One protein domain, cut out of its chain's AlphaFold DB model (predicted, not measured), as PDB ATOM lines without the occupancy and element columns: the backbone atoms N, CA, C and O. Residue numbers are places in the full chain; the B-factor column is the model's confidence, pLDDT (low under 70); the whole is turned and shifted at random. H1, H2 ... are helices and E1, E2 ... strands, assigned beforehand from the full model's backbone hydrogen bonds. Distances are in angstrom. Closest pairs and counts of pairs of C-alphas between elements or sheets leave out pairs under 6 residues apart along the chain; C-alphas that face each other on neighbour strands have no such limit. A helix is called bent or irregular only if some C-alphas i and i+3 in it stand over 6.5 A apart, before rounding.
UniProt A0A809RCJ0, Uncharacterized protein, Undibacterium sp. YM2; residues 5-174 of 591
ATOM      1  N   ILE A   5     105.701 117.395  95.287       95.31
ATOM      2  CA  ILE A   5     106.340 116.083  95.257       95.31
ATOM      3  C   ILE A   5     107.751 116.192  95.830       95.31
ATOM      4  O   ILE A   5     108.431 117.201  95.648       95.31
ATOM      5  N   VAL A   6     108.157 115.172  96.579       95.75
ATOM      6  CA  VAL A   6     109.329 115.203  97.444       95.75
ATOM      7  C   VAL A   6     110.131 113.918  97.286       95.75
ATOM      8  O   VAL A   6     109.580 112.816  97.318       95.75
ATOM      9  N   PHE A   7     111.444 114.080  97.173       94.88
ATOM     10  CA  PHE A   7     112.423 113.011  97.042       94.88
ATOM     11  C   PHE A   7     113.550 113.179  98.057       94.88
ATOM     12  O   PHE A   7     113.837 114.293  98.492       94.88
ATOM     13  N   THR A   8     114.248 112.096  98.379       92.25
ATOM     14  CA  THR A   8     115.637 112.191  98.842       92.25
ATOM     15  C   THR A   8     116.554 112.349  97.619       92.25
ATOM     16  O   THR A   8     116.166 111.964  96.509       92.25
ATOM     17  N   PRO A   9     117.785 112.877  97.765       86.44
ATOM     18  CA  PRO A   9     118.733 112.947  96.649       86.44
ATOM     19  C   PRO A   9     118.993 111.585  95.992       86.44
ATOM     20  O   PRO A   9     119.132 111.484  94.775       86.44
ATOM     21  N   TYR A  10     118.993 110.512  96.784       84.25
ATOM     22  CA  TYR A  10     119.124 109.162  96.255       84.25
ATOM     23  C   TYR A  10     117.864 108.714  95.505       84.25
ATOM     24  O   TYR A  10     117.979 108.174  94.404       84.25
ATOM     25  N   SER A  11     116.662 108.947  96.046       87.25
ATOM     26  CA  SER A  11     115.432 108.475  95.404       87.25
ATOM     27  C   SER A  11     115.131 109.188  94.087       87.25
ATOM     28  O   SER A  11     114.706 108.518  93.146       87.25
ATOM     29  N   ILE A  12     115.406 110.496  93.970       86.81
ATOM     30  CA  ILE A  12     115.270 111.208  92.687       86.81
ATOM     31  C   ILE A  12     116.263 110.663  91.659       86.81
ATOM     32  O   ILE A  12     115.864 110.391  90.533       86.81
ATOM     33  N   SER A  13     117.515 110.413  92.062       77.75
ATOM     34  CA  SER A  13     118.549 109.870  91.174       77.75
ATOM     35  C   SER A  13     118.212 108.452  90.706       77.75
ATOM     36  O   SER A  13     118.385 108.137  89.530       77.75
ATOM     37  N   GLN A  14     117.665 107.605  91.586       75.06
ATOM     38  CA  GLN A  14     117.159 106.278  91.215       75.06
ATOM     39  C   GLN A  14     115.944 106.360  90.290       75.06
ATOM     40  O   GLN A  14     115.856 105.591  89.338       75.06
ATOM     41  N   LEU A  15     115.011 107.279  90.550       76.00
ATOM     42  CA  LEU A  15     113.804 107.415  89.742       76.00
ATOM     43  C   LEU A  15     114.125 107.878  88.314       76.00
ATOM     44  O   LEU A  15     113.557 107.361  87.360       76.00
ATOM     45  N   THR A  16     115.066 108.803  88.147       65.38
ATOM     46  CA  THR A  16     115.485 109.281  86.820       65.38
ATOM     47  C   THR A  16     116.289 108.266  86.006       65.38
ATOM     48  O   THR A  16     116.601 108.540  84.855       65.38
ATOM     49  N   ARG A  17     116.618 107.091  86.567       62.69
ATOM     50  CA  ARG A  17     117.141 105.954  85.781       62.69
ATOM     51  C   ARG A  17     116.058 105.312  84.913       62.69
ATOM     52  O   ARG A  17     116.371 104.535  84.019       62.69
ATOM     53  N   PHE A  18     114.791 105.591  85.205       64.81
ATOM     54  CA  PHE A  18     113.663 105.129  84.416       64.81
ATOM     55  C   PHE A  18     113.264 106.193  83.386       64.81
ATOM     56  O   PHE A  18     113.352 107.386  83.666       64.81
ATOM     57  N   ASP A  19     112.789 105.770  82.214       57.72
ATOM     58  CA  ASP A  19     112.136 106.677  81.265       57.72
ATOM     59  C   ASP A  19     110.738 107.036  81.787       57.72
ATOM     60  O   ASP A  19     109.932 106.153  82.085       57.72
ATOM     61  N   ILE A  20     110.459 108.321  81.967       70.31
ATOM     62  CA  ILE A  20     109.263 108.793  82.668       70.31
ATOM     63  C   ILE A  20     108.275 109.311  81.629       70.31
ATOM     64  O   ILE A  20     108.462 110.397  81.078       70.31
ATOM     65  N   SER A  21     107.199 108.559  81.373       71.31
ATOM     66  CA  SER A  21     106.158 109.034  80.460       71.31
ATOM     67  C   SER A  21     105.457 110.285  80.990       71.31
ATOM     68  O   SER A  21     105.378 110.539  82.196       71.31
ATOM     69  N   SER A  22     104.846 111.040  80.076       73.81
ATOM     70  CA  SER A  22     103.992 112.184  80.410       73.81
ATOM     71  C   SER A  22     102.883 111.835  81.409       73.81
ATOM     72  O   SER A  22     102.510 112.668  82.233       73.81
ATOM     73  N   ASP A  23     102.384 110.597  81.369       75.38
ATOM     74  CA  ASP A  23     101.279 110.137  82.210       75.38
ATOM     75  C   ASP A  23     101.698 109.978  83.675       75.38
ATOM     76  O   ASP A  23     100.864 110.110  84.572       75.38
ATOM     77  N   TRP A  24     102.985 109.749  83.948       83.50
ATOM     78  CA  TRP A  24     103.492 109.608  85.312       83.50
ATOM     79  C   TRP A  24     103.270 110.874  86.154       83.50
ATOM     80  O   TRP A  24     102.924 110.779  87.333       83.50
ATOM     81  N   PHE A  25     103.362 112.053  85.533       84.94
ATOM     82  CA  PHE A  25     103.181 113.356  86.187       84.94
ATOM     83  C   PHE A  25     101.744 113.634  86.660       84.94
ATOM     84  O   PHE A  25     101.494 114.655  87.303       84.94
ATOM     85  N   SER A  26     100.788 112.753  86.352       79.56
ATOM     86  CA  SER A  26      99.409 112.872  86.835       79.56
ATOM     87  C   SER A  26      99.238 112.363  88.272       79.56
ATOM     88  O   SER A  26      98.590 113.016  89.090       79.56
ATOM     89  N   GLU A  27      99.838 111.213  88.590       76.56
ATOM     90  CA  GLU A  27      99.545 110.444  89.811       76.56
ATOM     91  C   GLU A  27     100.805 110.090  90.628       76.56
ATOM     92  O   GLU A  27     100.715 109.746  91.817       76.56
ATOM     93  N   TYR A  28     101.990 110.201  90.010       85.94
ATOM     94  CA  TYR A  28     103.305 109.968  90.614       85.94
ATOM     95  C   TYR A  28     103.435 108.594  91.286       85.94
ATOM     96  O   TYR A  28     103.942 108.470  92.405       85.94
ATOM     97  N   PHE A  29     102.915 107.544  90.647       82.56
ATOM     98  CA  PHE A  29     103.051 106.172  91.140       82.56
ATOM     99  C   PHE A  29     104.458 105.616  90.900       82.56
ATOM    100  O   PHE A  29     105.142 105.993  89.952       82.56
ATOM    101  N   LEU A  30     104.895 104.699  91.766       75.62
ATOM    102  CA  LEU A  30     106.150 103.980  91.557       75.62
ATOM    103  C   LEU A  30     105.967 102.869  90.518       75.62
ATOM    104  O   LEU A  30     104.942 102.180  90.550       75.62
ATOM    105  N   PRO A  31     106.957 102.637  89.641       67.12
ATOM    106  CA  PRO A  31     106.902 101.517  88.719       67.12
ATOM    107  C   PRO A  31     107.045 100.180  89.466       67.12
ATOM    108  O   PRO A  31     107.679 100.124  90.524       67.12
ATOM    109  N   PRO A  32     106.549  99.065  88.890       57.66
ATOM    110  CA  PRO A  32     106.642  97.735  89.503       57.66
ATOM    111  C   PRO A  32     108.077  97.296  89.836       57.66
ATOM    112  O   PRO A  32     108.279  96.482  90.732       57.66
ATOM    113  N   ASN A  33     109.063  97.851  89.123       60.62
ATOM    114  CA  ASN A  33     110.478  97.501  89.232       60.62
ATOM    115  C   ASN A  33     111.303  98.502  90.064       60.62
ATOM    116  O   ASN A  33     112.522  98.354  90.122       60.62
ATOM    117  N   ALA A  34     110.691  99.505  90.713       65.75
ATOM    118  CA  ALA A  34     111.394 100.419  91.624       65.75
ATOM    119  C   ALA A  34     111.717  99.734  92.966       65.75
ATOM    120  O   ALA A  34     111.201 100.091  94.027       65.75
ATOM    121  N   VAL A  35     112.564  98.704  92.909       68.50
ATOM    122  CA  VAL A  35     112.996  97.941  94.081       68.50
ATOM    123  C   VAL A  35     113.742  98.872  95.036       68.50
ATOM    124  O   VAL A  35     114.708  99.526  94.655       68.50
ATOM    125  N   GLY A  36     113.294  98.916  96.290       77.62
ATOM    126  CA  GLY A  36     113.913  99.729  97.338       77.62
ATOM    127  C   GLY A  36     113.339 101.139  97.496       77.62
ATOM    128  O   GLY A  36     113.790 101.840  98.397       77.62
ATOM    129  N   LEU A  37     112.340 101.540  96.703       85.06
ATOM    130  CA  LEU A  37     111.599 102.791  96.901       85.06
ATOM    131  C   LEU A  37     110.180 102.527  97.425       85.06
ATOM    132  O   LEU A  37     109.546 101.527  97.078       85.06
ATOM    133  N   LYS A  38     109.662 103.461  98.225       88.00
ATOM    134  CA  LYS A  38     108.265 103.526  98.662       88.00
ATOM    135  C   LYS A  38     107.651 104.873  98.301       88.00
ATOM    136  O   LYS A  38     108.316 105.907  98.315       88.00
ATOM    137  N   ARG A  39     106.354 104.841  97.991       90.50
ATOM    138  CA  ARG A  39     105.524 106.024  97.760       90.50
ATOM    139  C   ARG A  39     104.593 106.211  98.940       90.50
ATOM    140  O   ARG A  39     103.868 105.283  99.298       90.50
ATOM    141  N   VAL A  40     104.564 107.419  99.481       90.56
ATOM    142  CA  VAL A  40     103.668 107.808 100.567       90.56
ATOM    143  C   VAL A  40     103.013 109.136 100.208       90.56
ATOM    144  O   VAL A  40     103.687 110.037  99.724       90.56
ATOM    145  N   ALA A  41     101.704 109.268 100.407       89.12
ATOM    146  CA  ALA A  41     100.980 110.506 100.131       89.12
ATOM    147  C   ALA A  41     100.295 111.011 101.407       89.12
ATOM    148  O   ALA A  41      99.476 110.296 101.981       89.12
ATOM    149  N   PHE A  42     100.609 112.239 101.824       84.69
ATOM    150  CA  PHE A  42     100.038 112.903 103.002       84.69
ATOM    151  C   PHE A  42      99.702 114.356 102.691       84.69
ATOM    152  O   PHE A  42     100.526 115.061 102.124       84.69
ATOM    153  N   ASP A  43      98.509 114.819 103.075       84.56
ATOM    154  CA  ASP A  43      98.095 116.228 102.966       84.56
ATOM    155  C   ASP A  43      98.323 116.862 101.575       84.56
ATOM    156  O   ASP A  43      98.646 118.043 101.447       84.56
ATOM    157  N   ASN A  44      98.099 116.080 100.512       89.81
ATOM    158  CA  ASN A  44      98.365 116.438  99.109       89.81
ATOM    159  C   ASN A  44      99.856 116.607  98.749       89.81
ATOM    160  O   ASN A  44     100.168 117.215  97.726       89.81
ATOM    161  N   ILE A  45     100.769 116.060  99.546       93.19
ATOM    162  CA  ILE A  45     102.204 115.965  99.267       93.19
ATOM    163  C   ILE A  45     102.548 114.498  99.008       93.19
ATOM    164  O   ILE A  45     102.164 113.619  99.782       93.19
ATOM    165  N   VAL A  46     103.264 114.230  97.919       94.12
ATOM    166  CA  VAL A  46     103.749 112.885  97.584       94.12
ATOM    167  C   VAL A  46     105.229 112.779  97.926       94.12
ATOM    168  O   VAL A  46     106.031 113.580  97.464       94.12
ATOM    169  N   TYR A  47     105.588 111.759  98.694       94.00
ATOM    170  CA  TYR A  47     106.957 111.390  99.028       94.00
ATOM    171  C   TYR A  47     107.327 110.120  98.276       94.00
ATOM    172  O   TYR A  47     106.643 109.100  98.397       94.00
ATOM    173  N   ILE A  48     108.419 110.175  97.524       92.94
ATOM    174  CA  ILE A  48     109.065 109.012  96.921       92.94
ATOM    175  C   ILE A  48     110.445 108.897  97.555       92.94
ATOM    176  O   ILE A  48     111.324 109.705  97.276       92.94
ATOM    177  N   ILE A  49     110.623 107.919  98.437       92.00
ATOM    178  CA  ILE A  49     111.809 107.775  99.295       92.00
ATOM    179  C   ILE A  49     112.212 106.310  99.430       92.00
ATOM    180  O   ILE A  49     111.474 105.419  99.014       92.00
ATOM    181  N   GLU A  50     113.376 106.041 100.002       89.00
ATOM    182  CA  GLU A  50     113.875 104.689 100.214       89.00
ATOM    183  C   GLU A  50     112.988 103.922 101.199       89.00
ATOM    184  O   GLU A  50     112.600 104.417 102.259       89.00
ATOM    185  N   SER A  51     112.688 102.667 100.870       85.12
ATOM    186  CA  SER A  51     111.916 101.781 101.747       85.12
ATOM    187  C   SER A  51     112.651 101.462 103.048       85.12
ATOM    188  O   SER A  51     112.004 101.146 104.041       85.12
ATOM    189  N   SER A  52     113.984 101.544 103.034       82.44
ATOM    190  CA  SER A  52     114.869 101.340 104.185       82.44
ATOM    191  C   SER A  52     115.237 102.638 104.909       82.44
ATOM    192  O   SER A  52     116.146 102.619 105.733       82.44
ATOM    193  N   LEU A  53     114.625 103.775 104.561       86.31
ATOM    194  CA  LEU A  53     114.928 105.037 105.226       86.31
ATOM    195  C   LEU A  53     114.374 105.013 106.656       86.31
ATOM    196  O   LEU A  53     113.172 104.834 106.846       86.31
ATOM    197  N   GLU A  54     115.256 105.200 107.638       82.62
ATOM    198  CA  GLU A  54     114.920 105.226 109.073       82.62
ATOM    199  C   GLU A  54     115.141 106.608 109.716       82.62
ATOM    200  O   GLU A  54     114.650 106.855 110.813       82.62
ATOM    201  N   ASP A  55     115.860 107.508 109.035       83.56
ATOM    202  CA  ASP A  55     116.217 108.849 109.512       83.56
ATOM    203  C   ASP A  55     115.518 109.933 108.677       83.56
ATOM    204  O   ASP A  55     115.478 109.859 107.446       83.56
ATOM    205  N   ASP A  56     114.986 110.953 109.349       85.38
ATOM    206  CA  ASP A  56     114.303 112.097 108.748       85.38
ATOM    207  C   ASP A  56     115.169 113.376 108.693       85.38
ATOM    208  O   ASP A  56     114.743 114.399 108.144       85.38
ATOM    209  N   SER A  57     116.408 113.316 109.199       84.38
ATOM    210  CA  SER A  57     117.351 114.443 109.232       84.38
ATOM    211  C   SER A  57     118.048 114.723 107.893       84.38
ATOM    212  O   SER A  57     118.604 115.807 107.686       84.38
ATOM    213  N   GLY A  58     118.010 113.754 106.972       86.12
ATOM    214  CA  GLY A  58     118.669 113.820 105.670       86.12
ATOM    215  C   GLY A  58     118.082 114.880 104.726       86.12
ATOM    216  O   GLY A  58     116.934 115.295 104.906       86.12
ATOM    217  N   PRO A  59     118.848 115.323 103.711       92.31
ATOM    218  CA  PRO A  59     118.425 116.334 102.737       92.31
ATOM    219  C   PRO A  59     117.209 115.888 101.912       92.31
ATOM    220  O   PRO A  59     117.026 114.698 101.656       92.31
ATOM    221  N   LEU A  60     116.414 116.853 101.445       95.06
ATOM    222  CA  LEU A  60     115.293 116.626 100.528       95.06
ATOM    223  C   LEU A  60     115.401 117.440  99.245       95.06
ATOM    224  O   LEU A  60     115.953 118.537  99.224       95.06
ATOM    225  N   VAL A  61     114.778 116.909  98.200       96.12
ATOM    226  CA  VAL A  61     114.475 117.595  96.948       96.12
ATOM    227  C   VAL A  61     112.962 117.743  96.856       96.12
ATOM    228  O   VAL A  61     112.248 116.774  96.600       96.12
ATOM    229  N   ALA A  62     112.463 118.951  97.097       95.94
ATOM    230  CA  ALA A  62     111.046 119.280  97.007       95.94
ATOM    231  C   ALA A  62     110.744 120.010  95.690       95.94
ATOM    232  O   ALA A  62     111.538 120.829  95.224       95.94
ATOM    233  N   ILE A  63     109.584 119.733  95.099       96.00
ATOM    234  CA  ILE A  63     109.128 120.339  93.847       96.00
ATOM    235  C   ILE A  63     107.713 120.880  94.047       96.00
ATOM    236  O   ILE A  63     106.813 120.136  94.444       96.00
ATOM    237  N   ASN A  64     107.520 122.168  93.767       94.44
ATOM    238  CA  ASN A  64     106.229 122.845  93.864       94.44
ATOM    239  C   ASN A  64     105.290 122.464  92.703       94.44
ATOM    240  O   ASN A  64     105.670 122.563  91.531       94.44
ATOM    241  N   LEU A  65     104.052 122.088  93.038       92.19
ATOM    242  CA  LEU A  65     102.975 121.743  92.103       92.19
ATOM    243  C   LEU A  65     101.757 122.691  92.204       92.19
ATOM    244  O   LEU A  65     100.729 122.446  91.572       92.19
ATOM    245  N   GLU A  66     101.837 123.763  93.000       88.12
ATOM    246  CA  GLU A  66     100.751 124.738  93.161       88.12
ATOM    247  C   GLU A  66     100.581 125.643  91.923       88.12
ATOM    248  O   GLU A  66     101.541 126.038  91.266       88.12
ATOM    249  N   THR A  67      99.333 125.984  91.591       71.38
ATOM    250  CA  THR A  67      98.887 126.336  90.226       71.38
ATOM    251  C   THR A  67      99.553 127.531  89.547       71.38
ATOM    252  O   THR A  67      99.683 127.506  88.327       71.38
ATOM    253  N   GLU A  68      99.944 128.582  90.270       76.25
ATOM    254  CA  GLU A  68     100.461 129.811  89.637       76.25
ATOM    255  C   GLU A  68     101.917 129.662  89.169       76.25
ATOM    256  O   GLU A  68     102.272 130.113  88.083       76.25
ATOM    257  N   TYR A  69     102.737 128.949  89.947       83.44
ATOM    258  CA  TYR A  69     104.173 128.772  89.697       83.44
ATOM    259  C   TYR A  69     104.577 127.304  89.548       83.44
ATOM    260  O   TYR A  69     105.762 126.976  89.644       83.44
ATOM    261  N   SER A  70     103.600 126.428  89.297       89.88
ATOM    262  CA  SER A  70     103.794 124.980  89.236       89.88
ATOM    263  C   SER A  70     104.958 124.624  88.325       89.88
ATOM    264  O   SER A  70     104.996 125.003  87.144       89.88
ATOM    265  N   VAL A  71     105.905 123.867  88.871       92.44
ATOM    266  CA  VAL A  71     107.102 123.458  88.143       92.44
ATOM    267  C   VAL A  71     106.722 122.505  87.012       92.44
ATOM    268  O   VAL A  71     107.143 122.714  85.874       92.44
ATOM    269  N   PHE A  72     105.833 121.550  87.291       91.44
ATOM    270  CA  PHE A  72     105.260 120.662  86.280       91.44
ATOM    271  C   PHE A  72     103.897 121.152  85.798       91.44
ATOM    272  O   PHE A  72     103.084 121.658  86.571       91.44
ATOM    273  N   SER A  73     103.618 121.004  84.504       85.50
ATOM    274  CA  SER A  73     102.285 121.278  83.956       85.50
ATOM    275  C   SER A  73     102.030 120.478  82.674       85.50
ATOM    276  O   SER A  73     102.996 120.122  82.002       85.50
ATOM    277  N   PRO A  74     100.768 120.238  82.274       81.31
ATOM    278  CA  PRO A  74     100.451 119.464  81.067       81.31
ATOM    279  C   PRO A  74     101.013 120.050  79.762       81.31
ATOM    280  O   PRO A  74     101.202 119.318  78.799       81.31
ATOM    281  N   ASN A  75     101.288 121.357  79.727       80.12
ATOM    282  CA  ASN A  75     101.779 122.059  78.536       80.12
ATOM    283  C   ASN A  75     103.315 122.163  78.478       80.12
ATOM    284  O   ASN A  75     103.841 122.855  77.610       80.12
ATOM    285  N   LYS A  76     104.030 121.538  79.421       84.75
ATOM    286  CA  LYS A  76     105.493 121.599  79.541       84.75
ATOM    287  C   LYS A  76     106.105 120.225  79.299       84.75
ATOM    288  O   LYS A  76     105.483 119.200  79.575       84.75
ATOM    289  N   ASP A  77     107.362 120.214  78.869       84.31
ATOM    290  CA  ASP A  77     108.183 119.004  78.860       84.31
ATOM    291  C   ASP A  77     108.638 118.675  80.291       84.31
ATOM    292  O   ASP A  77     109.727 119.041  80.739       84.31
ATOM    293  N   ASN A  78     107.753 118.034  81.054       86.81
ATOM    294  CA  ASN A  78     108.017 117.717  82.457       86.81
ATOM    295  C   ASN A  78     109.166 116.709  82.626       86.81
ATOM    296  O   ASN A  78     109.825 116.729  83.665       86.81
ATOM    297  N   GLY A  79     109.440 115.875  81.613       83.25
ATOM    298  CA  GLY A  79     110.583 114.960  81.601       83.25
ATOM    299  C   GLY A  79     111.904 115.724  81.594       83.25
ATOM    300  O   GLY A  79     112.734 115.533  82.484       83.25
ATOM    301  N   LEU A  80     112.051 116.678  80.669       82.19
ATOM    302  CA  LEU A  80     113.214 117.568  80.615       82.19
ATOM    303  C   LEU A  80     113.361 118.406  81.895       82.19
ATOM    304  O   LEU A  80     114.457 118.570  82.427       82.19
ATOM    305  N   ILE A  81     112.258 118.952  82.416       89.50
ATOM    306  CA  ILE A  81     112.277 119.740  83.659       89.50
ATOM    307  C   ILE A  81     112.755 118.879  84.836       89.50
ATOM    308  O   ILE A  81     113.572 119.338  85.635       89.50
ATOM    309  N   LEU A  82     112.289 117.633  84.939       89.38
ATOM    310  CA  LEU A  82     112.705 116.710  85.991       89.38
ATOM    311  C   LEU A  82     114.193 116.339  85.878       89.38
ATOM    312  O   LEU A  82     114.886 116.327  86.893       89.38
ATOM    313  N   GLU A  83     114.706 116.123  84.664       83.19
ATOM    314  CA  GLU A  83     116.137 115.888  84.401       83.19
ATOM    315  C   GLU A  83     117.005 117.072  84.862       83.19
ATOM    316  O   GLU A  83     118.052 116.890  85.496       83.19
ATOM    317  N   ARG A  84     116.520 118.304  84.669       86.75
ATOM    318  CA  ARG A  84     117.181 119.500  85.203       86.75
ATOM    319  C   ARG A  84     117.169 119.576  86.717       86.75
ATOM    320  O   ARG A  84     118.198 119.892  87.311       86.75
ATOM    321  N   ILE A  85     116.030 119.295  87.345       92.94
ATOM    322  CA  ILE A  85     115.913 119.287  88.810       92.94
ATOM    323  C   ILE A  85     116.845 118.228  89.406       92.94
ATOM    324  O   ILE A  85     117.550 118.523  90.370       92.94
ATOM    325  N   ARG A  86     116.915 117.037  88.798       86.88
ATOM    326  CA  ARG A  86     117.862 115.980  89.176       86.88
ATOM    327  C   ARG A  86     119.306 116.455  89.056       86.88
ATOM    328  O   ARG A  86     120.055 116.341  90.015       86.88
ATOM    329  N   THR A  87     119.686 117.063  87.936       82.12
ATOM    330  CA  THR A  87     121.059 117.556  87.738       82.12
ATOM    331  C   THR A  87     121.434 118.659  88.732       82.12
ATOM    332  O   THR A  87     122.562 118.691  89.218       82.12
ATOM    333  N   VAL A  88     120.501 119.554  89.076       90.00
ATOM    334  CA  VAL A  88     120.716 120.574  90.120       90.00
ATOM    335  C   VAL A  88     120.822 119.931  91.506       90.00
ATOM    336  O   VAL A  88     121.692 120.323  92.280       90.00
ATOM    337  N   SER A  89     119.996 118.923  91.804       90.31
ATOM    338  CA  SER A  89     120.107 118.103  93.019       90.31
ATOM    339  C   SER A  89     121.487 117.468  93.122       90.31
ATOM    340  O   SER A  89     122.179 117.647  94.123       90.31
ATOM    341  N   ASP A  90     121.928 116.791  92.066       80.94
ATOM    342  CA  ASP A  90     123.233 116.146  92.032       80.94
ATOM    343  C   ASP A  90     124.360 117.181  92.160       80.94
ATOM    344  O   ASP A  90     125.293 116.966  92.921       80.94
ATOM    345  N   ALA A  91     124.262 118.348  91.518       82.69
ATOM    346  CA  ALA A  91     125.262 119.410  91.660       82.69
ATOM    347  C   ALA A  91     125.302 120.051  93.062       82.69
ATOM    348  O   ALA A  91     126.338 120.579  93.468       82.69
ATOM    349  N   GLN A  92     124.189 120.037  93.804       87.19
ATOM    350  CA  GLN A  92     124.130 120.547  95.176       87.19
ATOM    351  C   GLN A  92     124.663 119.530  96.191       87.19
ATOM    352  O   GLN A  92     125.379 119.903  97.125       87.19
ATOM    353  N   PHE A  93     124.277 118.261  96.048       83.75
ATOM    354  CA  PHE A  93     124.552 117.218  97.039       83.75
ATOM    355  C   PHE A  93     125.779 116.365  96.706       83.75
ATOM    356  O   PHE A  93     126.318 115.712  97.600       83.75
ATOM    357  N   SER A  94     126.267 116.420  95.467       69.88
ATOM    358  CA  SER A  94     127.507 115.794  95.016       69.88
ATOM    359  C   SER A  94     128.527 116.829  94.536       69.88
ATOM    360  O   SER A  94     128.200 117.930  94.107       69.88
ATOM    361  N   ARG A  95     129.811 116.456  94.586       51.44
ATOM    362  CA  ARG A  95     130.917 117.220  93.985       51.44
ATOM    363  C   ARG A  95     131.258 116.778  92.559       51.44
ATOM    364  O   ARG A  95     132.095 117.416  91.926       51.44
ATOM    365  N   SER A  96     130.671 115.684  92.078       54.88
ATOM    366  CA  SER A  96     131.004 115.083  90.779       54.88
ATOM    367  C   SER A  96     130.179 115.631  89.614       54.88
ATOM    368  O   SER A  96     130.607 115.527  88.464       54.88
ATOM    369  N   VAL A  97     129.024 116.237  89.897       65.56
ATOM    370  CA  VAL A  97     128.110 116.786  88.888       65.56
ATOM    371  C   VAL A  97     128.149 118.308  88.955       65.56
ATOM    372  O   VAL A  97     128.150 118.899  90.030       65.56
ATOM    373  N   LYS A  98     128.203 118.961  87.792       72.62
ATOM    374  CA  LYS A  98     128.093 120.418  87.666       72.62
ATOM    375  C   LYS A  98     126.926 120.745  86.755       72.62
ATOM    376  O   LYS A  98     126.681 120.032  85.785       72.62
ATOM    377  N   ILE A  99     126.240 121.847  87.048       77.88
ATOM    378  CA  ILE A  99     125.177 122.354  86.181       77.88
ATOM    379  C   ILE A  99     125.808 122.759  84.838       77.88
ATOM    380  O   ILE A  99     126.740 123.569  84.843       77.88
ATOM    381  N   PRO A 100     125.330 122.232  83.696       73.06
ATOM    382  CA  PRO A 100     125.907 122.545  82.395       73.06
ATOM    383  C   PRO A 100     125.911 124.058  82.102       73.06
ATOM    384  O   PRO A 100     124.851 124.690  82.180       73.06
ATOM    385  N   PRO A 101     127.042 124.654  81.668       70.56
ATOM    386  CA  PRO A 101     127.098 126.069  81.284       70.56
ATOM    387  C   PRO A 101     126.029 126.498  80.256       70.56
ATOM    388  O   PRO A 101     125.470 127.591  80.394       70.56
ATOM    389  N   PRO A 102     125.635 125.661  79.265       71.81
ATOM    390  CA  PRO A 102     124.549 125.994  78.344       71.81
ATOM    391  C   PRO A 102     123.192 126.259  79.009       71.81
ATOM    392  O   PRO A 102     122.348 126.902  78.384       71.81
ATOM    393  N   TRP A 103     122.968 125.796  80.245       80.62
ATOM    394  CA  TRP A 103     121.738 126.057  81.001       80.62
ATOM    395  C   TRP A 103     121.707 127.458  81.620       80.62
ATOM    396  O   TRP A 103     120.693 127.836  82.206       80.62
ATOM    397  N   ARG A 104     122.789 128.236  81.465       81.25
ATOM    398  CA  ARG A 104     122.930 129.613  81.955       81.25
ATOM    399  C   ARG A 104     122.524 129.731  83.429       81.25
ATOM    400  O   ARG A 104     121.584 130.483  83.723       81.25
ATOM    401  N   PRO A 105     123.160 128.960  84.333       89.12
ATOM    402  CA  PRO A 105     122.871 129.069  85.753       89.12
ATOM    403  C   PRO A 105     123.143 130.501  86.217       89.12
ATOM    404  O   PRO A 105     124.186 131.075  85.916       89.12
ATOM    405  N   TYR A 106     122.191 131.080  86.935       89.62
ATOM    406  CA  TYR A 106     122.331 132.374  87.590       89.62
ATOM    407  C   TYR A 106     121.986 132.188  89.060       89.62
ATOM    408  O   TYR A 106     120.938 131.625  89.373       89.62
ATOM    409  N   THR A 107     122.885 132.604  89.946       90.56
ATOM    410  CA  THR A 107     122.727 132.438  91.393       90.56
ATOM    411  C   THR A 107     122.860 133.787  92.070       90.56
ATOM    412  O   THR A 107     123.799 134.528  91.792       90.56
ATOM    413  N   GLU A 108     121.960 134.068  92.999       86.81
ATOM    414  CA  GLU A 108     122.014 135.235  93.868       86.81
ATOM    415  C   GLU A 108     121.539 134.814  95.259       86.81
ATOM    416  O   GLU A 108     120.468 134.230  95.432       86.81
ATOM    417  N   GLN A 109     122.391 135.053  96.259       85.25
ATOM    418  CA  GLN A 109     122.210 134.581  97.633       85.25
ATOM    419  C   GLN A 109     121.969 133.059  97.708       85.25
ATOM    420  O   GLN A 109     122.885 132.277  97.458       85.25
ATOM    421  N   SER A 110     120.759 132.631  98.075       88.38
ATOM    422  CA  SER A 110     120.349 131.222  98.168       88.38
ATOM    423  C   SER A 110     119.473 130.756  97.005       88.38
ATOM    424  O   SER A 110     118.960 129.637  97.048       88.38
ATOM    425  N   THR A 111     119.263 131.612  96.006       92.38
ATOM    426  CA  THR A 111     118.357 131.363  94.888       92.38
ATOM    427  C   THR A 111     119.169 131.066  93.636       92.38
ATOM    428  O   THR A 111     120.073 131.817  93.274       92.38
ATOM    429  N   LEU A 112     118.859 129.956  92.977       94.38
ATOM    430  CA  LEU A 112     119.453 129.534  91.714       94.38
ATOM    431  C   LEU A 112     118.365 129.517  90.645       94.38
ATOM    432  O   LEU A 112     117.258 129.049  90.878       94.38
ATOM    433  N   SER A 113     118.697 129.959  89.443       94.31
ATOM    434  CA  SER A 113     117.818 129.894  88.285       94.31
ATOM    435  C   SER A 113     118.559 129.281  87.105       94.31
ATOM    436  O   SER A 113     119.673 129.706  86.797       94.31
ATOM    437  N   VAL A 114     117.944 128.331  86.402       92.88
ATOM    438  CA  VAL A 114     118.502 127.693  85.191       92.88
ATOM    439  C   VAL A 114     117.468 127.718  84.065       92.88
ATOM    440  O   VAL A 114     116.269 127.724  84.329       92.88
ATOM    441  N   CYS A 115     117.899 127.732  82.803       88.62
ATOM    442  CA  CYS A 115     116.985 127.636  81.658       88.62
ATOM    443  C   CYS A 115     116.165 126.337  81.701       88.62
ATOM    444  O   CYS A 115     116.704 125.301  82.070       88.62
ATOM    445  N   ALA A 116     114.891 126.394  81.300       82.75
ATOM    446  CA  ALA A 116     113.928 125.289  81.366       82.75
ATOM    447  C   ALA A 116     113.654 124.592  80.019       82.75
ATOM    448  O   ALA A 116     113.124 123.485  80.001       82.75
ATOM    449  N   GLU A 117     114.169 125.123  78.906       76.31
ATOM    450  CA  GLU A 117     114.063 124.527  77.562       76.31
ATOM    451  C   GLU A 117     115.428 124.402  76.865       76.31
ATOM    452  O   GLU A 117     116.430 124.970  77.315       76.31
ATOM    453  N   THR A 118     115.499 123.611  75.792       63.97
ATOM    454  CA  THR A 118     116.725 123.441  74.992       63.97
ATOM    455  C   THR A 118     116.959 124.638  74.058       63.97
ATOM    456  O   THR A 118     116.046 125.409  73.761       63.97
ATOM    457  N   ARG A 119     118.192 124.805  73.547       53.38
ATOM    458  CA  ARG A 119     118.560 125.933  72.659       53.38
ATOM    459  C   ARG A 119     117.654 126.069  71.423       53.38
ATOM    460  O   ARG A 119     117.502 127.179  70.925       53.38
ATOM    461  N   PHE A 120     117.046 124.977  70.958       44.44
ATOM    462  CA  PHE A 120     116.202 124.944  69.760       44.44
ATOM    463  C   PHE A 120     114.785 125.507  69.962       44.44
ATOM    464  O   PHE A 120     114.172 125.919  68.982       44.44
ATOM    465  N   GLN A 121     114.269 125.555  71.197       51.72
ATOM    466  CA  GLN A 121     112.885 125.976  71.491       51.72
ATOM    467  C   GLN A 121     112.769 127.429  71.994       51.72
ATOM    468  O   GLN A 121     111.677 127.985  72.056       51.72
ATOM    469  N   GLY A 122     113.904 128.100  72.220       52.34
ATOM    470  CA  GLY A 122     113.969 129.478  72.705       52.34
ATOM    471  C   GLY A 122     114.288 129.521  74.200       52.34
ATOM    472  O   GLY A 122     113.497 129.122  75.037       52.34
ATOM    473  N   LEU A 123     115.467 130.041  74.554       61.22
ATOM    474  CA  LEU A 123     116.023 130.058  75.921       61.22
ATOM    475  C   LEU A 123     115.333 131.059  76.877       61.22
ATOM    476  O   LEU A 123     116.015 131.808  77.581       61.22
ATOM    477  N   LYS A 124     114.002 131.151  76.868       78.25
ATOM    478  CA  LYS A 124     113.269 132.143  77.667       78.25
ATOM    479  C   LYS A 124     112.835 131.591  79.017       78.25
ATOM    480  O   LYS A 124     113.018 132.277  80.022       78.25
ATOM    481  N   SER A 125     112.323 130.367  79.044       88.81
ATOM    482  CA  SER A 125     111.796 129.770  80.261       88.81
ATOM    483  C   SER A 125     112.902 129.378  81.246       88.81
ATOM    484  O   SER A 125     114.019 129.027  80.848       88.81
ATOM    485  N   ARG A 126     112.615 129.476  82.547       91.88
ATOM    486  CA  ARG A 126     113.552 129.196  83.643       91.88
ATOM    487  C   ARG A 126     112.884 128.457  84.799       91.88
ATOM    488  O   ARG A 126     111.732 128.735  85.129       91.88
ATOM    489  N   ILE A 127     113.643 127.555  85.422       94.19
ATOM    490  CA  ILE A 127     113.310 126.877  86.680       94.19
ATOM    491  C   ILE A 127     114.102 127.560  87.791       94.19
ATOM    492  O   ILE A 127     115.314 127.748  87.657       94.19
ATOM    493  N   ASN A 128     113.421 127.918  88.873       95.00
ATOM    494  CA  ASN A 128     113.993 128.608  90.019       95.00
ATOM    495  C   ASN A 128     114.006 127.687  91.244       95.00
ATOM    496  O   ASN A 128     113.042 126.964  91.518       95.00
ATOM    497  N   PHE A 129     115.117 127.731  91.968       95.56
ATOM    498  CA  PHE A 129     115.456 126.855  93.074       95.56
ATOM    499  C   PHE A 129     115.878 127.665  94.293       95.56
ATOM    500  O   PHE A 129     116.617 128.638  94.162       95.56
ATOM    501  N   HIS A 130     115.500 127.205  95.479       93.81
ATOM    502  CA  HIS A 130     116.172 127.567  96.722       93.81
ATOM    503  C   HIS A 130     117.158 126.458  97.087       93.81
ATOM    504  O   HIS A 130     116.751 125.318  97.302       93.81
ATOM    505  N   LEU A 131     118.447 126.802  97.162       91.44
ATOM    506  CA  LEU A 131     119.534 125.864  97.469       91.44
ATOM    507  C   LEU A 131     119.645 125.546  98.964       91.44
ATOM    508  O   LEU A 131     120.320 124.595  99.335       91.44
ATOM    509  N   ARG A 132     119.060 126.379  99.836       90.69
ATOM    510  CA  ARG A 132     119.007 126.167 101.293       90.69
ATOM    511  C   ARG A 132     117.758 126.802 101.908       90.69
ATOM    512  O   ARG A 132     117.875 127.773 102.665       90.69
ATOM    513  N   PRO A 133     116.555 126.330 101.548       88.69
ATOM    514  CA  PRO A 133     115.319 126.911 102.052       88.69
ATOM    515  C   PRO A 133     115.293 126.834 103.587       88.69
ATOM    516  O   PRO A 133     115.603 125.805 104.191       88.69
ATOM    517  N   ASN A 134     114.983 127.963 104.229       84.69
ATOM    518  CA  ASN A 134     114.966 128.131 105.689       84.69
ATOM    519  C   ASN A 134     116.273 127.695 106.385       84.69
ATOM    520  O   ASN A 134     116.256 127.195 107.510       84.69
ATOM    521  N   GLY A 135     117.415 127.838 105.702       82.31
ATOM    522  CA  GLY A 135     118.739 127.484 106.224       82.31
ATOM    523  C   GLY A 135     119.022 125.980 106.304       82.31
ATOM    524  O   GLY A 135     120.085 125.593 106.792       82.31
ATOM    525  N   ARG A 136     118.109 125.126 105.825       85.50
ATOM    526  CA  ARG A 136     118.306 123.672 105.766       85.50
ATOM    527  C   ARG A 136     119.073 123.274 104.515       85.50
ATOM    528  O   ARG A 136     119.058 123.983 103.514       85.50
ATOM    529  N   ASN A 137     119.741 122.124 104.566       89.31
ATOM    530  CA  ASN A 137     120.456 121.569 103.420       89.31
ATOM    531  C   ASN A 137     119.496 120.832 102.470       89.31
ATOM    532  O   ASN A 137     119.688 119.655 102.198       89.31
ATOM    533  N   ASP A 138     118.461 121.526 102.009       93.44
ATOM    534  CA  ASP A 138     117.440 121.009 101.097       93.44
ATOM    535  C   ASP A 138     117.539 121.717  99.746       93.44
ATOM    536  O   ASP A 138     118.084 122.815  99.652       93.44
ATOM    537  N   LEU A 139     117.004 121.097  98.703       95.44
ATOM    538  CA  LEU A 139     116.798 121.720  97.405       95.44
ATOM    539  C   LEU A 139     115.299 121.872  97.183       95.44
ATOM    540  O   LEU A 139     114.552 120.897  97.258       95.44
ATOM    541  N   PHE A 140     114.850 123.079  96.859       96.00
ATOM    542  CA  PHE A 140     113.441 123.328  96.578       96.00
ATOM    543  C   PHE A 140     113.259 123.988  95.216       96.00
ATOM    544  O   PHE A 140     113.562 125.167  95.055       96.00
ATOM    545  N   ALA A 141     112.765 123.228  94.236       96.12
ATOM    546  CA  ALA A 141     112.339 123.745  92.939       96.12
ATOM    547  C   ALA A 141     110.944 124.361  93.098       96.12
ATOM    548  O   ALA A 141     109.951 123.642  93.227       96.12
ATOM    549  N   PHE A 142     110.869 125.689  93.140       94.06
ATOM    550  CA  PHE A 142     109.682 126.377  93.652       94.06
ATOM    551  C   PHE A 142     108.901 127.156  92.595       94.06
ATOM    552  O   PHE A 142     107.709 127.390  92.788       94.06
ATOM    553  N   ALA A 143     109.536 127.536  91.481       93.31
ATOM    554  CA  ALA A 143     108.861 128.291  90.432       93.31
ATOM    555  C   ALA A 143     109.392 127.982  89.031       93.31
ATOM    556  O   ALA A 143     110.600 128.008  88.787       93.31
ATOM    557  N   TYR A 144     108.473 127.787  88.089       93.00
ATOM    558  CA  TYR A 144     108.745 127.869  86.655       93.00
ATOM    559  C   TYR A 144     108.298 129.229  86.119       93.00
ATOM    560  O   TYR A 144     107.219 129.706  86.451       93.00
ATOM    561  N   THR A 145     109.105 129.832  85.254       90.75
ATOM    562  CA  THR A 145     108.861 131.165  84.685       90.75
ATOM    563  C   THR A 145     109.090 131.132  83.181       90.75
ATOM    564  O   THR A 145     110.086 130.575  82.741       90.75
ATOM    565  N   ASP A 146     108.208 131.730  82.376       87.31
ATOM    566  CA  ASP A 146     108.321 131.710  80.900       87.31
ATOM    567  C   ASP A 146     109.394 132.671  80.353       87.31
ATOM    568  O   ASP A 146     109.701 132.688  79.160       87.31
ATOM    569  N   ARG A 147     109.953 133.509  81.227       85.38
ATOM    570  CA  ARG A 147     110.982 134.507  80.929       85.38
ATOM    571  C   ARG A 147     111.903 134.677  82.130       85.38
ATOM    572  O   ARG A 147     111.520 134.367  83.253       85.38
ATOM    573  N   ALA A 148     113.078 135.256  81.902       84.12
ATOM    574  CA  ALA A 148     113.891 135.774  82.993       84.12
ATOM    575  C   ALA A 148     113.123 136.875  83.747       84.12
ATOM    576  O   ALA A 148     112.587 137.795  83.123       84.12
ATOM    577  N   ILE A 149     113.074 136.756  85.071       85.81
ATOM    578  CA  ILE A 149     112.491 137.731  85.995       85.81
ATOM    579  C   ILE A 149     113.493 138.030  87.113       85.81
ATOM    580  O   ILE A 149     114.402 137.227  87.344       85.81
ATOM    581  N   ASN A 150     113.344 139.175  87.780       86.56
ATOM    582  CA  ASN A 150     114.172 139.493  88.940       86.56
ATOM    583  C   ASN A 150     113.789 138.589  90.110       86.56
ATOM    584  O   ASN A 150     112.639 138.167  90.229       86.56
ATOM    585  N   PHE A 151     114.748 138.300  90.987       87.81
ATOM    586  CA  PHE A 151     114.492 137.416  92.121       87.81
ATOM    587  C   PHE A 151     113.554 138.027  93.164       87.81
ATOM    588  O   PHE A 151     112.834 137.278  93.814       87.81
ATOM    589  N   ASP A 152     113.479 139.355  93.248       86.44
ATOM    590  CA  ASP A 152     112.516 140.058  94.106       86.44
ATOM    591  C   ASP A 152     111.054 139.872  93.651       86.44
ATOM    592  O   ASP A 152     110.135 140.045  94.448       86.44
ATOM    593  N   ASP A 153     110.836 139.502  92.383       86.12
ATOM    594  CA  ASP A 153     109.504 139.272  91.806       86.12
ATOM    595  C   ASP A 153     109.047 137.803  91.944       86.12
ATOM    596  O   ASP A 153     107.948 137.448  91.511       86.12
ATOM    597  N   LEU A 154     109.895 136.920  92.489       86.31
ATOM    598  CA  LEU A 154     109.585 135.502  92.676       86.31
ATOM    599  C   LEU A 154     108.694 135.274  93.912       86.31
ATOM    600  O   LEU A 154     108.799 136.001  94.900       86.31
ATOM    601  N   PRO A 155     107.831 134.242  93.900       84.44
ATOM    602  CA  PRO A 155     106.958 133.956  95.032       84.44
ATOM    603  C   PRO A 155     107.754 133.446  96.239       84.44
ATOM    604  O   PRO A 155     108.599 132.559  96.107       84.44
ATOM    605  N   ASP A 156     107.411 133.933  97.433       84.12
ATOM    606  CA  ASP A 156     107.890 133.337  98.679       84.12
ATOM    607  C   ASP A 156     107.114 132.046  98.973       84.12
ATOM    608  O   ASP A 156     105.936 132.061  99.334       84.12
ATOM    609  N   MET A 157     107.799 130.917  98.810       83.69
ATOM    610  CA  MET A 157     107.256 129.576  99.030       83.69
ATOM    611  C   MET A 157     107.851 128.900 100.280       83.69
ATOM    612  O   MET A 157     107.795 127.674 100.421       83.69
ATOM    613  N   SER A 158     108.406 129.684 101.211       82.75
ATOM    614  CA  SER A 158     108.972 129.200 102.481       82.75
ATOM    615  C   SER A 158     107.981 128.354 103.292       82.75
ATOM    616  O   SER A 158     108.350 127.310 103.832       82.75
ATOM    617  N   THR A 159     106.704 128.744 103.305       88.62
ATOM    618  CA  THR A 159     105.630 128.043 104.031       88.62
ATOM    619  C   THR A 159     105.335 126.642 103.484       88.62
ATOM    620  O   THR A 159     105.098 125.715 104.262       88.62
ATOM    621  N   LEU A 160     105.377 126.450 102.159       90.19
ATOM    622  CA  LEU A 160     105.187 125.136 101.535       90.19
ATOM    623  C   LEU A 160     106.352 124.201 101.880       90.19
ATOM    624  O   LEU A 160     106.136 123.035 102.209       90.19
ATOM    625  N   HIS A 161     107.580 124.724 101.875       91.81
ATOM    626  CA  HIS A 161     108.756 123.963 102.282       91.81
ATOM    627  C   HIS A 161     108.691 123.528 103.762       91.81
ATOM    628  O   HIS A 161     109.011 122.383 104.087       91.81
ATOM    629  N   GLU A 162     108.216 124.392 104.667       91.56
ATOM    630  CA  GLU A 162     107.994 124.006 106.070       91.56
ATOM    631  C   GLU A 162     106.954 122.891 106.207       91.56
ATOM    632  O   GLU A 162     107.177 121.940 106.958       91.56
ATOM    633  N   GLN A 163     105.856 122.954 105.448       91.31
ATOM    634  CA  GLN A 163     104.837 121.898 105.432       91.31
ATOM    635  C   GLN A 163     105.410 120.560 104.951       91.31
ATOM    636  O   GLN A 163     105.161 119.533 105.585       91.31
ATOM    637  N   VAL A 164     106.215 120.572 103.880       92.75
ATOM    638  CA  VAL A 164     106.946 119.389 103.396       92.75
ATOM    639  C   VAL A 164     107.814 118.800 104.507       92.75
ATOM    640  O   VAL A 164     107.816 117.591 104.727       92.75
ATOM    641  N   ARG A 165     108.525 119.639 105.264       92.25
ATOM    642  CA  ARG A 165     109.396 119.140 106.331       92.25
ATOM    643  C   ARG A 165     108.672 118.619 107.553       92.25
ATOM    644  O   ARG A 165     109.078 117.583 108.070       92.25
ATOM    645  N   LEU A 166     107.600 119.273 107.983       91.44
ATOM    646  CA  LEU A 166     106.799 118.806 109.115       91.44
ATOM    647  C   LEU A 166     106.190 117.421 108.864       91.44
ATOM    648  O   LEU A 166     106.023 116.652 109.803       91.44
ATOM    649  N   LYS A 167     105.871 117.101 107.606       92.44
ATOM    650  CA  LYS A 167     105.227 115.840 107.211       92.44
ATOM    651  C   LYS A 167     106.208 114.747 106.794       92.44
ATOM    652  O   LYS A 167     105.792 113.622 106.520       92.44
ATOM    653  N   PHE A 168     107.505 115.048 106.763       92.69
ATOM    654  CA  PHE A 168     108.509 114.081 106.343       92.69
ATOM    655  C   PHE A 168     108.678 112.938 107.350       92.69
ATOM    656  O   PHE A 168     108.728 111.780 106.943       92.69
ATOM    657  N   THR A 169     108.670 113.238 108.652       89.69
ATOM    658  CA  THR A 169     108.726 112.227 109.719       89.69
ATOM    659  C   THR A 169     107.588 111.210 109.578       89.69
ATOM    660  O   THR A 169     107.819 110.001 109.617       89.69
ATOM    661  N   ASP A 170     106.368 111.685 109.311       90.44
ATOM    662  CA  ASP A 170     105.201 110.825 109.078       90.44
ATOM    663  C   ASP A 170     105.398 109.930 107.837       90.44
ATOM    664  O   ASP A 170     105.062 108.741 107.850       90.44
ATOM    665  N   ALA A 171     105.993 110.467 106.765       89.38
ATOM    666  CA  ALA A 171     106.297 109.713 105.548       89.38
ATOM    667  C   ALA A 171     107.360 108.619 105.772       89.38
ATOM    668  O   ALA A 171     107.221 107.509 105.247       89.38
ATOM    669  N   VAL A 172     108.387 108.896 106.582       89.38
ATOM    670  CA  VAL A 172     109.423 107.921 106.962       89.38
ATOM    671  C   VAL A 172     108.816 106.777 107.774       89.38
ATOM    672  O   VAL A 172     109.043 105.614 107.441       89.38
ATOM    673  N   LEU A 173     107.965 107.080 108.758       88.62
ATOM    674  CA  LEU A 173     107.333 106.077 109.626       88.62
ATOM    675  C   LEU A 173     106.244 105.246 108.931       88.62
ATOM    676  O   LEU A 173     105.878 104.172 109.411       88.62
ATOM    677  N   THR A 174     105.722 105.712 107.798       87.62
ATOM    678  CA  THR A 174     104.649 105.011 107.089       87.62
ATOM    679  C   THR A 174     105.188 103.792 106.331       87.62
ATOM    680  O   THR A 174     106.116 103.928 105.518       87.62
TER     681      THR A 174
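This is residues 5 to 174 of the 591 residues of an uncharacterized protein of Undibacterium sp. YM2 (UniProt A0A809RCJ0). A twisted sheet of eight strands runs through the domain, with H1 and H3 on one face and H4 and H5, joined by a tight link, on the other: three layers, helices on both faces of a sheet. H2 is not on the sheet, and long loops, among them residues 94 to 105, lie far from the mean of the C-alphas. The printed part has 170 residues with five named helices and eight named strands, in the order E1 H1 H2 E2 E3 E4 H3 E5 E6 E7 E8 H4 H5; the class is mixed, helices and strands, with under half of the residues in named elements. The sheet is mixed, in the order E2 E3 E1 E4 E8 E7 E6 E5. The whole is compact and rounded, with a radius of gyration of the C-alphas of 15.2 A and spans of 42 by 34 by 33 A.

The printed part begins with E1, residues 5 to 7, C-alpha 5 at (106.340, 116.083, 95.257). H1, residues 9 to 15, is 10.1 A long. H2, residues 24 to 27, is neither bent nor irregular, but only just: C-alphas 24 and 27 are 6.0 A apart. E2, residues 37 to 42, is 16.5 A long, and E3, residues 45 to 50, is 16.3 A. E4 is residues 61 to 64. H3, residues 78 to 93, is the longest helix at 22.1 A, from C-alpha 78 at (108.017, 117.717, 82.457). E5 is residues 106 to 108, E6 residues 111 to 115, 13.8 A, and E7 residues 126 to 130, 13.4 A. E8, residues 139 to 145, is the longest strand at 17.7 A. H4, residues 158 to 166, is 12.5 A long, and H5, residues 168 to 173, ends with C-alpha 173 at (107.333, 106.077, 109.626).

E2 and E5 are the edge strands of the sheet. E2 and E3 form a hairpin, antiparallel, with N 40 and O 47 at 2.9 A. E3 is parallel to E1, with N 6 and O 46 at 2.8 A. E1 and E4 are antiparallel, with N 7 and O 61 at 2.9 A. E4 and E8 are parallel, with N 64 and O 141 at 2.9 A. E5 E6 E7 E8 form a meander, each strand the antiparallel neighbour of the one before: N 106 and O 113 are 2.9 A apart, N 112 and O 129 2.9 A, N 128 and O 143 2.8 A. H3 has a height over the sheet of 8.4 A; it lies over E8 and, only just, with 3 C-alphas, over E7, and runs slantwise to the strands, at 34 degrees to E8 on the local plane. On the same face H1, height 5.0 A, lies over none of the strands. H1 touches residues 86 to 93 of H3 alone, at a shallow tilt of 31 degrees, opposite ways; the closest C-alphas are those of Pro 9 and Ser 89, 6.5 A. H2 is close to H3 but not clearly touching, the closest C-alphas being those of Phe 25 and Asn 78, 7.5 A. On the opposite face H4, height 8.8 A, lies over E1 and E4, and H5, height 8.7 A, over E2; they meet only through their link. H3 and H4 are apart. In H1, H3, H4 and H5 every O i to N i+4 pair is within hydrogen-bond range; H2 is too short for such a pair.

The C-alphas of Phe 120 and Leu 173, the two farthest apart, are 45.0 A apart. The printed part has no cut. The links E4 to H3, H3 to E5 and E8 to H4 are long. The mean pLDDT of the printed part is 83.8; residues 16 to 19, 31 to 35, 94 to 97 and 118 to 123 are under 70.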